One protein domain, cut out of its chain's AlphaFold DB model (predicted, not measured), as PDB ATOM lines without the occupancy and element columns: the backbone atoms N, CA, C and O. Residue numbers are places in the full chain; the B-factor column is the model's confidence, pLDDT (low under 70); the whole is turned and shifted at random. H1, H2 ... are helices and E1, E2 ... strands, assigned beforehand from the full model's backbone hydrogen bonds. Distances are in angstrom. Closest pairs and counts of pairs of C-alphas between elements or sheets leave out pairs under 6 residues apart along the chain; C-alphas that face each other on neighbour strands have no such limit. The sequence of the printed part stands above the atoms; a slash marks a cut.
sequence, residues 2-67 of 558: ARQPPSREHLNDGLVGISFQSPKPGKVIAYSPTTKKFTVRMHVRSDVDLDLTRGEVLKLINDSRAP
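What this domain is: This is residues 2 to 67 of the 558 residues of an uncharacterized protein of Aphanomyces euteiches (UniProt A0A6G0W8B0). A strongly twisted sheet of three antiparallel strands, E1, E2 and E3, has one helix, H2, packed over one face, running along the strands. Residues 2 to 8 stick out as a free arm that leads to the very short helix H1, which only grazes the sheet, and an unnamed stretch, residues 14 to 25, then leads to E1. The printed part has 66 residues, with two named helices and three named strands in the order H1, E1, E2, E3, H2, a mixed class of helices and strands; the sheet's order is E1, E2, E3. The whole is only just compact, close to loose, with a radius of gyration of the C-alphas of 12.8 A, and only just flat, with spans of 48 by 32 by 16 A.

How they stand to each other: The inner strand E2, residues 37 to 43, has the edge strands E1, residues 26 to 32, and E3, residues 47 to 53, as neighbours. The three form a meander, each strand the antiparallel neighbour of the one before. E1 and E2 form a hairpin at 159 degrees between their directions, with N 27 and O 41 at 2.8 A and N 39 and O 30 at 3.0 A, within hydrogen-bond range. E2 and E3 form a hairpin at 151 degrees, with N 40 and O 50 at 2.9 A and N 50 and O 40 at 2.8 A, also within range. H2, residues 54 to 65, is on the sheet at a height of 9.1 A, in two layers, a helix on one face of a sheet. It lies over E3, along the strands at 8 degrees on the local plane. The closest C-alphas of H2 and E2 are those of Arg 54 and Lys 37, 6.6 A apart. H1, residues 10 to 13, only grazes the sheet with its residues 12 to 13; its closest C-alpha to E1 is that of Asp 13, 6.5 A from that of Tyr 31. H1 and H2 are close but not clearly touching, with the C-alphas of Asn 12 and Arg 54 7.6 A apart. Residues 19 to 20 pair antiparallel with residues 26 to 27 of E1. Every O i to N i+4 pair in H2 is within hydrogen-bond range; H1 is too short for such a pair, and its one O i to N i+3 pair is not within range.

Where its parts are: E1 spans 17.8 A from C-alpha 26 at (18.584, 4.173, -16.656) to C-alpha 32, and E2 and E3 span 19.0 A each. H2 spans 16.5 A and ends with C-alpha 65 at (14.475, -8.129, -15.737). H1 begins with C-alpha 10 at (36.335, -6.718, -10.453) and spans 5.2 A.

The domain as a whole: The C-alphas of Ala 2 and Arg 45 are the two farthest apart, at 49.2 A. The printed part has no cut. The link from H1 to E1 is long, and the other three are tight. The mean pLDDT of the printed part is 85.5; residues 2 to 6 and residue 67 are under 70.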
ATOM      1  N   ALA A   2      43.307 -24.762  -8.215       38.94
ATOM      2  CA  ALA A   2      42.076 -23.992  -8.036       38.94
ATOM      3  C   ALA A   2      42.332 -22.534  -8.448       38.94
ATOM      4  O   ALA A   2      43.240 -21.905  -7.907       38.94
ATOM      5  N   ARG A   3      41.564 -22.000  -9.406       43.94
ATOM      6  CA  ARG A   3      41.610 -20.562  -9.718       43.94
ATOM      7  C   ARG A   3      41.089 -19.795  -8.499       43.94
ATOM      8  O   ARG A   3      40.036 -20.153  -7.973       43.94
ATOM      9  N   GLN A   4      41.816 -18.769  -8.053       48.41
ATOM     10  CA  GLN A   4      41.310 -17.870  -7.016       48.41
ATOM     11  C   GLN A   4      40.006 -17.208  -7.504       48.41
ATOM     12  O   GLN A   4      39.888 -16.920  -8.699       48.41
ATOM     13  N   PRO A   5      39.014 -16.981  -6.624       57.22
ATOM     14  CA  PRO A   5      37.838 -16.207  -6.998       57.22
ATOM     15  C   PRO A   5      38.267 -14.771  -7.354       57.22
ATOM     16  O   PRO A   5      39.133 -14.225  -6.666       57.22
ATOM     17  N   PRO A   6      37.686 -14.143  -8.395       61.78
ATOM     18  CA  PRO A   6      38.002 -12.758  -8.738       61.78
ATOM     19  C   PRO A   6      37.710 -11.835  -7.549       61.78
ATOM     20  O   PRO A   6      36.733 -12.049  -6.823       61.78
ATOM     21  N   SER A   7      38.553 -10.813  -7.339       72.69
ATOM     22  CA  SER A   7      38.352  -9.887  -6.217       72.69
ATOM     23  C   SER A   7      37.003  -9.175  -6.337       72.69
ATOM     24  O   SER A   7      36.443  -8.997  -7.425       72.69
ATOM     25  N   ARG A   8      36.462  -8.755  -5.192       70.19
ATOM     26  CA  ARG A   8      35.133  -8.140  -5.124       70.19
ATOM     27  C   ARG A   8      35.047  -6.805  -5.876       70.19
ATOM     28  O   ARG A   8      33.935  -6.412  -6.213       70.19
ATOM     29  N   GLU A   9      36.174  -6.146  -6.160       72.31
ATOM     30  CA  GLU A   9      36.221  -4.950  -7.012       72.31
ATOM     31  C   GLU A   9      35.959  -5.272  -8.489       72.31
ATOM     32  O   GLU A   9      35.040  -4.692  -9.057       72.31
ATOM     33  N   HIS A  10      36.613  -6.283  -9.072       74.81
ATOM     34  CA  HIS A  10      36.335  -6.718 -10.453       74.81
ATOM     35  C   HIS A  10      34.850  -7.105 -10.662       74.81
ATOM     36  O   HIS A  10      34.272  -6.900 -11.728       74.81
ATOM     37  N   LEU A  11      34.198  -7.639  -9.617       79.12
ATOM     38  CA  LEU A  11      32.758  -7.958  -9.596       79.12
ATOM     39  C   LEU A  11      31.830  -6.741  -9.392       79.12
ATOM     40  O   LEU A  11      30.606  -6.914  -9.350       79.12
ATOM     41  N   ASN A  12      32.391  -5.548  -9.206       84.50
ATOM     42  CA  ASN A  12      31.689  -4.269  -9.223       84.50
ATOM     43  C   ASN A  12      31.856  -3.581 -10.582       84.50
ATOM     44  O   ASN A  12      30.864  -3.116 -11.131       84.50
ATOM     45  N   ASP A  13      33.058  -3.589 -11.160       82.94
ATOM     46  CA  ASP A  13      33.312  -2.993 -12.480       82.94
ATOM     47  C   ASP A  13      32.464  -3.674 -13.571       82.94
ATOM     48  O   ASP A  13      31.864  -3.003 -14.409       82.94
ATOM     49  N   GLY A  14      32.251  -4.993 -13.466       84.12
ATOM     50  CA  GLY A  14      31.271  -5.755 -14.257       84.12
ATOM     51  C   GLY A  14      29.783  -5.461 -13.975       84.12
ATOM     52  O   GLY A  14      28.932  -6.285 -14.315       84.12
ATOM     53  N   LEU A  15      29.448  -4.344 -13.315       88.06
ATOM     54  CA  LEU A  15      28.106  -3.738 -13.284       88.06
ATOM     55  C   LEU A  15      28.042  -2.401 -14.048       88.06
ATOM     56  O   LEU A  15      26.950  -1.875 -14.265       88.06
ATOM     57  N   VAL A  16      29.184  -1.844 -14.457       90.38
ATOM     58  CA  VAL A  16      29.266  -0.575 -15.184       90.38
ATOM     59  C   VAL A  16      28.837  -0.768 -16.642       90.38
ATOM     60  O   VAL A  16      29.141  -1.773 -17.281       90.38
ATOM     61  N   GLY A  17      28.089   0.197 -17.176       87.00
ATOM     62  CA  GLY A  17      27.516   0.151 -18.520       87.00
ATOM     63  C   GLY A  17      26.174  -0.581 -18.624       87.00
ATOM     64  O   GLY A  17      25.522  -0.456 -19.659       87.00
ATOM     65  N   ILE A  18      25.720  -1.286 -17.578       88.88
ATOM     66  CA  ILE A  18      24.430  -1.995 -17.591       88.88
ATOM     67  C   ILE A  18      23.269  -0.997 -17.628       88.88
ATOM     68  O   ILE A  18      23.212  -0.070 -16.816       88.88
ATOM     69  N   SER A  19      22.324  -1.220 -18.542       90.50
ATOM     70  CA  SER A  19      21.030  -0.541 -18.585       90.50
ATOM     71  C   SER A  19      19.924  -1.357 -17.904       90.50
ATOM     72  O   SER A  19      19.958  -2.588 -17.850       90.50
ATOM     73  N   PHE A  20      18.926  -0.652 -17.379       90.31
ATOM     74  CA  PHE A  20      17.711  -1.206 -16.783       90.31
ATOM     75  C   PHE A  20      16.504  -0.348 -17.186       90.31
ATOM     76  O   PHE A  20      16.665   0.819 -17.534       90.31
ATOM     77  N   GLN A  21      15.300  -0.924 -17.161       87.19
ATOM     78  CA  GLN A  21      14.058  -0.259 -17.598       87.19
ATOM     79  C   GLN A  21      13.071   0.076 -16.462       87.19
ATOM     80  O   GLN A  21      12.203   0.928 -16.639       87.19
ATOM     81  N   SER A  22      13.197  -0.565 -15.294       81.12
ATOM     82  CA  SER A  22      12.245  -0.473 -14.174       81.12
ATOM     83  C   SER A  22      12.920   0.080 -12.912       81.12
ATOM     84  O   SER A  22      14.072  -0.272 -12.652       81.12
ATOM     85  N   PRO A  23      12.251   0.938 -12.113       79.44
ATOM     86  CA  PRO A  23      10.913   1.500 -12.336       79.44
ATOM     87  C   PRO A  23      10.888   2.619 -13.393       79.44
ATOM     88  O   PRO A  23       9.815   3.111 -13.737       79.44
ATOM     89  N   LYS A  24      12.062   3.050 -13.874       89.19
ATOM     90  CA  LYS A  24      12.275   3.977 -14.995       89.19
ATOM     91  C   LYS A  24      13.569   3.583 -15.718       89.19
ATOM     92  O   LYS A  24      14.439   3.005 -15.059       89.19
ATOM     93  N   PRO A  25      13.726   3.903 -17.016       89.81
ATOM     94  CA  PRO A  25      14.953   3.620 -17.746       89.81
ATOM     95  C   PRO A  25      16.176   4.314 -17.134       89.81
ATOM     96  O   PRO A  25      16.096   5.443 -16.651       89.81
ATOM     97  N   GLY A  26      17.325   3.643 -17.169       93.38
ATOM     98  CA  GLY A  26      18.584   4.173 -16.656       93.38
ATOM     99  C   GLY A  26      19.793   3.303 -16.996       93.38
ATOM    100  O   GLY A  26      19.648   2.196 -17.521       93.38
ATOM    101  N   LYS A  27      20.992   3.816 -16.707       94.06
ATOM    102  CA  LYS A  27      22.282   3.171 -16.991       94.06
ATOM    103  C   LYS A  27      23.291   3.424 -15.870       94.06
ATOM    104  O   LYS A  27      23.414   4.540 -15.369       94.06
ATOM    105  N   VAL A  28      24.041   2.393 -15.489       93.44
ATOM    106  CA  VAL A  28      25.172   2.512 -14.553       93.44
ATOM    107  C   VAL A  28      26.357   3.146 -15.290       93.44
ATOM    108  O   VAL A  28      26.834   2.576 -16.269       93.44
ATOM    109  N   ILE A  29      26.835   4.312 -14.842       93.50
ATOM    110  CA  ILE A  29      27.919   5.057 -15.511       93.50
ATOM    111  C   ILE A  29      29.296   4.695 -14.957       93.50
ATOM    112  O   ILE A  29      30.228   4.504 -15.733       93.50
ATOM    113  N   ALA A  30      29.436   4.617 -13.634       93.38
ATOM    114  CA  ALA A  30      30.730   4.432 -12.981       93.38
ATOM    115  C   ALA A  30      30.598   3.737 -11.621       93.38
ATOM    116  O   ALA A  30      29.537   3.760 -10.996       93.38
ATOM    117  N   TYR A  31      31.707   3.167 -11.149       93.19
ATOM    118  CA  TYR A  31      31.889   2.701  -9.776       93.19
ATOM    119  C   TYR A  31      32.954   3.562  -9.083       93.19
ATOM    120  O   TYR A  31      34.023   3.812  -9.634       93.19
ATOM    121  N   SER A  32      32.660   4.021  -7.869       92.75
ATOM    122  CA  SER A  32      33.560   4.816  -7.034       92.75
ATOM    123  C   SER A  32      34.172   3.911  -5.954       92.75
ATOM    124  O   SER A  32      33.483   3.571  -4.986       92.75
ATOM    125  N   PRO A  33      35.453   3.502  -6.063       89.00
ATOM    126  CA  PRO A  33      36.060   2.574  -5.105       89.00
ATOM    127  C   PRO A  33      36.246   3.189  -3.709       89.00
ATOM    128  O   PRO A  33      36.221   2.468  -2.711       89.00
ATOM    129  N   THR A  34      36.380   4.518  -3.624       91.38
ATOM    130  CA  THR A  34      36.508   5.267  -2.364       91.38
ATOM    131  C   THR A  34      35.201   5.280  -1.570       91.38
ATOM    132  O   THR A  34      35.210   4.994  -0.374       91.38
ATOM    133  N   THR A  35      34.067   5.556  -2.224       91.75
ATOM    134  CA  THR A  35      32.740   5.598  -1.574       91.75
ATOM    135  C   THR A  35      32.031   4.241  -1.544       91.75
ATOM    136  O   THR A  35      31.094   4.053  -0.769       91.75
ATOM    137  N   LYS A  36      32.476   3.287  -2.375       91.19
ATOM    138  CA  LYS A  36      31.867   1.963  -2.618       91.19
ATOM    139  C   LYS A  36      30.438   2.047  -3.175       91.19
ATOM    140  O   LYS A  36      29.620   1.147  -2.964       91.19
ATOM    141  N   LYS A  37      30.160   3.125  -3.914       94.94
ATOM    142  CA  LYS A  37      28.897   3.402  -4.604       94.94
ATOM    143  C   LYS A  37      29.053   3.392  -6.125       94.94
ATOM    144  O   LYS A  37      30.161   3.455  -6.651       94.94
ATOM    145  N   PHE A  38      27.922   3.323  -6.811       94.75
ATOM    146  CA  PHE A  38      27.787   3.420  -8.256       94.75
ATOM    147  C   PHE A  38      27.020   4.679  -8.617       94.75
ATOM    148  O   PHE A  38      25.928   4.887  -8.090       94.75
ATOM    149  N   THR A  39      27.540   5.454  -9.561       95.31
ATOM    150  CA  THR A  39      26.815   6.590 -10.132       95.31
ATOM    151  C   THR A  39      25.929   6.075 -11.264       95.31
ATOM    152  O   THR A  39      26.411   5.479 -12.235       95.31
ATOM    153  N   VAL A  40      24.618   6.248 -11.111       95.19
ATOM    154  CA  VAL A  40      23.582   5.690 -11.987       95.19
ATOM    155  C   VAL A  40      22.719   6.805 -12.556       95.19
ATOM    156  O   VAL A  40      22.033   7.494 -11.807       95.19
ATOM    157  N   ARG A  41      22.701   6.933 -13.883       94.56
ATOM    158  CA  ARG A  41      21.889   7.914 -14.604       94.56
ATOM    159  C   ARG A  41      20.506   7.350 -14.861       94.56
ATOM    160  O   ARG A  41      20.376   6.337 -15.544       94.56
ATOM    161  N   MET A  42      19.476   7.986 -14.319       93.06
ATOM    162  CA  MET A  42      18.080   7.631 -14.568       93.06
ATOM    163  C   MET A  42      17.434   8.649 -15.507       93.06
ATOM    164  O   MET A  42      17.414   9.846 -15.225       93.06
ATOM    165  N   HIS A  43      16.867   8.153 -16.604       89.50
ATOM    166  CA  HIS A  43      16.120   8.926 -17.587       89.50
ATOM    167  C   HIS A  43      14.675   9.071 -17.089       89.50
ATOM    168  O   HIS A  43      13.891   8.121 -17.113       89.50
ATOM    169  N   VAL A  44      14.331  10.248 -16.552       84.38
ATOM    170  CA  VAL A  44      13.048  10.468 -15.856       84.38
ATOM    171  C   VAL A  44      12.165  11.496 -16.558       84.38
ATOM    172  O   VAL A  44      10.992  11.226 -16.813       84.38
ATOM    173  N   ARG A  45      12.717  12.689 -16.788       84.00
ATOM    174  CA  ARG A  45      12.130  13.839 -17.505       84.00
ATOM    175  C   ARG A  45      13.272  14.741 -17.962       84.00
ATOM    176  O   ARG A  45      13.401  15.029 -19.140       84.00
ATOM    177  N   SER A  46      14.120  15.109 -17.004       85.50
ATOM    178  CA  SER A  46      15.555  15.260 -17.212       85.50
ATOM    179  C   SER A  46      16.250  13.939 -16.872       85.50
ATOM    180  O   SER A  46      15.633  13.030 -16.294       85.50
ATOM    181  N   ASP A  47      17.539  13.871 -17.173       90.56
ATOM    182  CA  ASP A  47      18.424  12.850 -16.629       90.56
ATOM    183  C   ASP A  47      18.840  13.237 -15.204       90.56
ATOM    184  O   ASP A  47      18.987  14.423 -14.894       90.56
ATOM    185  N   VAL A  48      18.975  12.244 -14.326       93.62
ATOM    186  CA  VAL A  48      19.370  12.430 -12.923       93.62
ATOM    187  C   VAL A  48      20.384  11.359 -12.546       93.62
ATOM    188  O   VAL A  48      20.067  10.172 -12.605       93.62
ATOM    189  N   ASP A  49      21.576  11.780 -12.132       94.19
ATOM    190  CA  ASP A  49      22.618  10.888 -11.630       94.19
ATOM    191  C   ASP A  49      22.427  10.630 -10.125       94.19
ATOM    192  O   ASP A  49      22.180  11.549  -9.343       94.19
ATOM    193  N   LEU A  50      22.507   9.360  -9.719       94.00
ATOM    194  CA  LEU A  50      22.257   8.892  -8.353       94.00
ATOM    195  C   LEU A  50      23.380   7.967  -7.875       94.00
ATOM    196  O   LEU A  50      23.660   6.950  -8.510       94.00
ATOM    197  N   ASP A  51      23.965   8.272  -6.717       95.56
ATOM    198  CA  ASP A  51      25.000   7.448  -6.085       95.56
ATOM    199  C   ASP A  51      24.386   6.347  -5.201       95.56
ATOM    200  O   ASP A  51      24.134   6.533  -4.000       95.56
ATOM    201  N   LEU A  52      24.178   5.182  -5.815       95.00
ATOM    202  CA  LEU A  52      23.524   4.004  -5.244       95.00
ATOM    203  C   LEU A  52      24.530   2.960  -4.744       95.00
ATOM    204  O   LEU A  52      25.625   2.797  -5.285       95.00
ATOM    205  N   THR A  53      24.162   2.190  -3.723       94.88
ATOM    206  CA  THR A  53      24.956   1.028  -3.304       94.88
ATOM    207  C   THR A  53      24.776  -0.142  -4.273       94.88
ATOM    208  O   THR A  53      23.759  -0.284  -4.953       94.88
ATOM    209  N   ARG A  54      25.739  -1.071  -4.266       92.00
ATOM    210  CA  ARG A  54      25.686  -2.328  -5.035       92.00
ATOM    211  C   ARG A  54      24.369  -3.106  -4.879       92.00
ATOM    212  O   ARG A  54      23.947  -3.778  -5.814       92.00
ATOM    213  N   GLY A  55      23.750  -3.063  -3.695       90.81
ATOM    214  CA  GLY A  55      22.488  -3.757  -3.427       90.81
ATOM    215  C   GLY A  55      21.300  -3.113  -4.140       90.81
ATOM    216  O   GLY A  55      20.455  -3.819  -4.682       90.81
ATOM    217  N   GLU A  56      21.271  -1.783  -4.195       93.44
ATOM    218  CA  GLU A  56      20.224  -1.006  -4.865       93.44
ATOM    219  C   GLU A  56      20.356  -1.097  -6.389       93.44
ATOM    220  O   GLU A  56      19.362  -1.338  -7.067       93.44
ATOM    221  N   VAL A  57      21.581  -1.026  -6.925       92.12
ATOM    222  CA  VAL A  57      21.847  -1.235  -8.362       92.12
ATOM    223  C   VAL A  57      21.423  -2.631  -8.813       92.12
ATOM    224  O   VAL A  57      20.696  -2.768  -9.794       92.12
ATOM    225  N   LEU A  58      21.816  -3.678  -8.076       91.56
ATOM    226  CA  LEU A  58      21.376  -5.040  -8.384       91.56
ATOM    227  C   LEU A  58      19.860  -5.202  -8.266       91.56
ATOM    228  O   LEU A  58      19.283  -5.942  -9.057       91.56
ATOM    229  N   LYS A  59      19.208  -4.510  -7.323       91.25
ATOM    230  CA  LYS A  59      17.748  -4.503  -7.241       91.25
ATOM    231  C   LYS A  59      17.126  -3.882  -8.494       91.25
ATOM    232  O   LYS A  59      16.296  -4.537  -9.101       91.25
ATOM    233  N   LEU A  60      17.556  -2.694  -8.927       90.88
ATOM    234  CA  LEU A  60      17.039  -2.043 -10.144       90.88
ATOM    235  C   LEU A  60      17.212  -2.921 -11.394       90.88
ATOM    236  O   LEU A  60      16.267  -3.114 -12.158       90.88
ATOM    237  N   ILE A  61      18.396  -3.516 -11.572       90.44
ATOM    238  CA  ILE A  61      18.671  -4.422 -12.694       90.44
ATOM    239  C   ILE A  61      17.736  -5.639 -12.641       90.44
ATOM    240  O   ILE A  61      17.075  -5.941 -13.634       90.44
ATOM    241  N   ASN A  62      17.632  -6.307 -11.488       89.62
ATOM    242  CA  ASN A  62      16.808  -7.508 -11.336       89.62
ATOM    243  C   ASN A  62      15.302  -7.206 -11.444       89.62
ATOM    244  O   ASN A  62      14.602  -7.935 -12.138       89.62
ATOM    245  N   ASP A  63      14.813  -6.118 -10.840       87.69
ATOM    246  CA  ASP A  63      13.415  -5.669 -10.928       87.69
ATOM    247  C   ASP A  63      13.043  -5.286 -12.374       87.69
ATOM    248  O   ASP A  63      11.899  -5.463 -12.787       87.69
ATOM    249  N   SER A  64      14.003  -4.807 -13.178       85.38
ATOM    250  CA  SER A  64      13.791  -4.524 -14.608       85.38
ATOM    251  C   SER A  64      13.835  -5.737 -15.527       85.38
ATOM    252  O   SER A  64      13.425  -5.649 -16.681       85.38
ATOM    253  N   ARG A  65      14.347  -6.858 -15.020       82.69
ATOM    254  CA  ARG A  65      14.475  -8.129 -15.737       82.69
ATOM    255  C   ARG A  65      13.539  -9.200 -15.176       82.69
ATOM    256  O   ARG A  65      13.577 -10.334 -15.637       82.69
ATOM    257  N   ALA A  66      12.729  -8.873 -14.169       76.88
ATOM    258  CA  ALA A  66      11.851  -9.822 -13.504       76.88
ATOM    259  C   ALA A  66      10.743 -10.312 -14.462       76.88
ATOM    260  O   ALA A  66      10.061  -9.487 -15.073       76.88
ATOM    261  N   PRO A  67      10.519 -11.633 -14.586       68.12
ATOM    262  CA  PRO A  67       9.410 -12.168 -15.360       68.12
ATOM    263  C   PRO A  67       8.103 -11.989 -14.569       68.12
ATOM    264  O   PRO A  67       8.148 -11.811 -13.343       68.12
TER     265      PRO A  67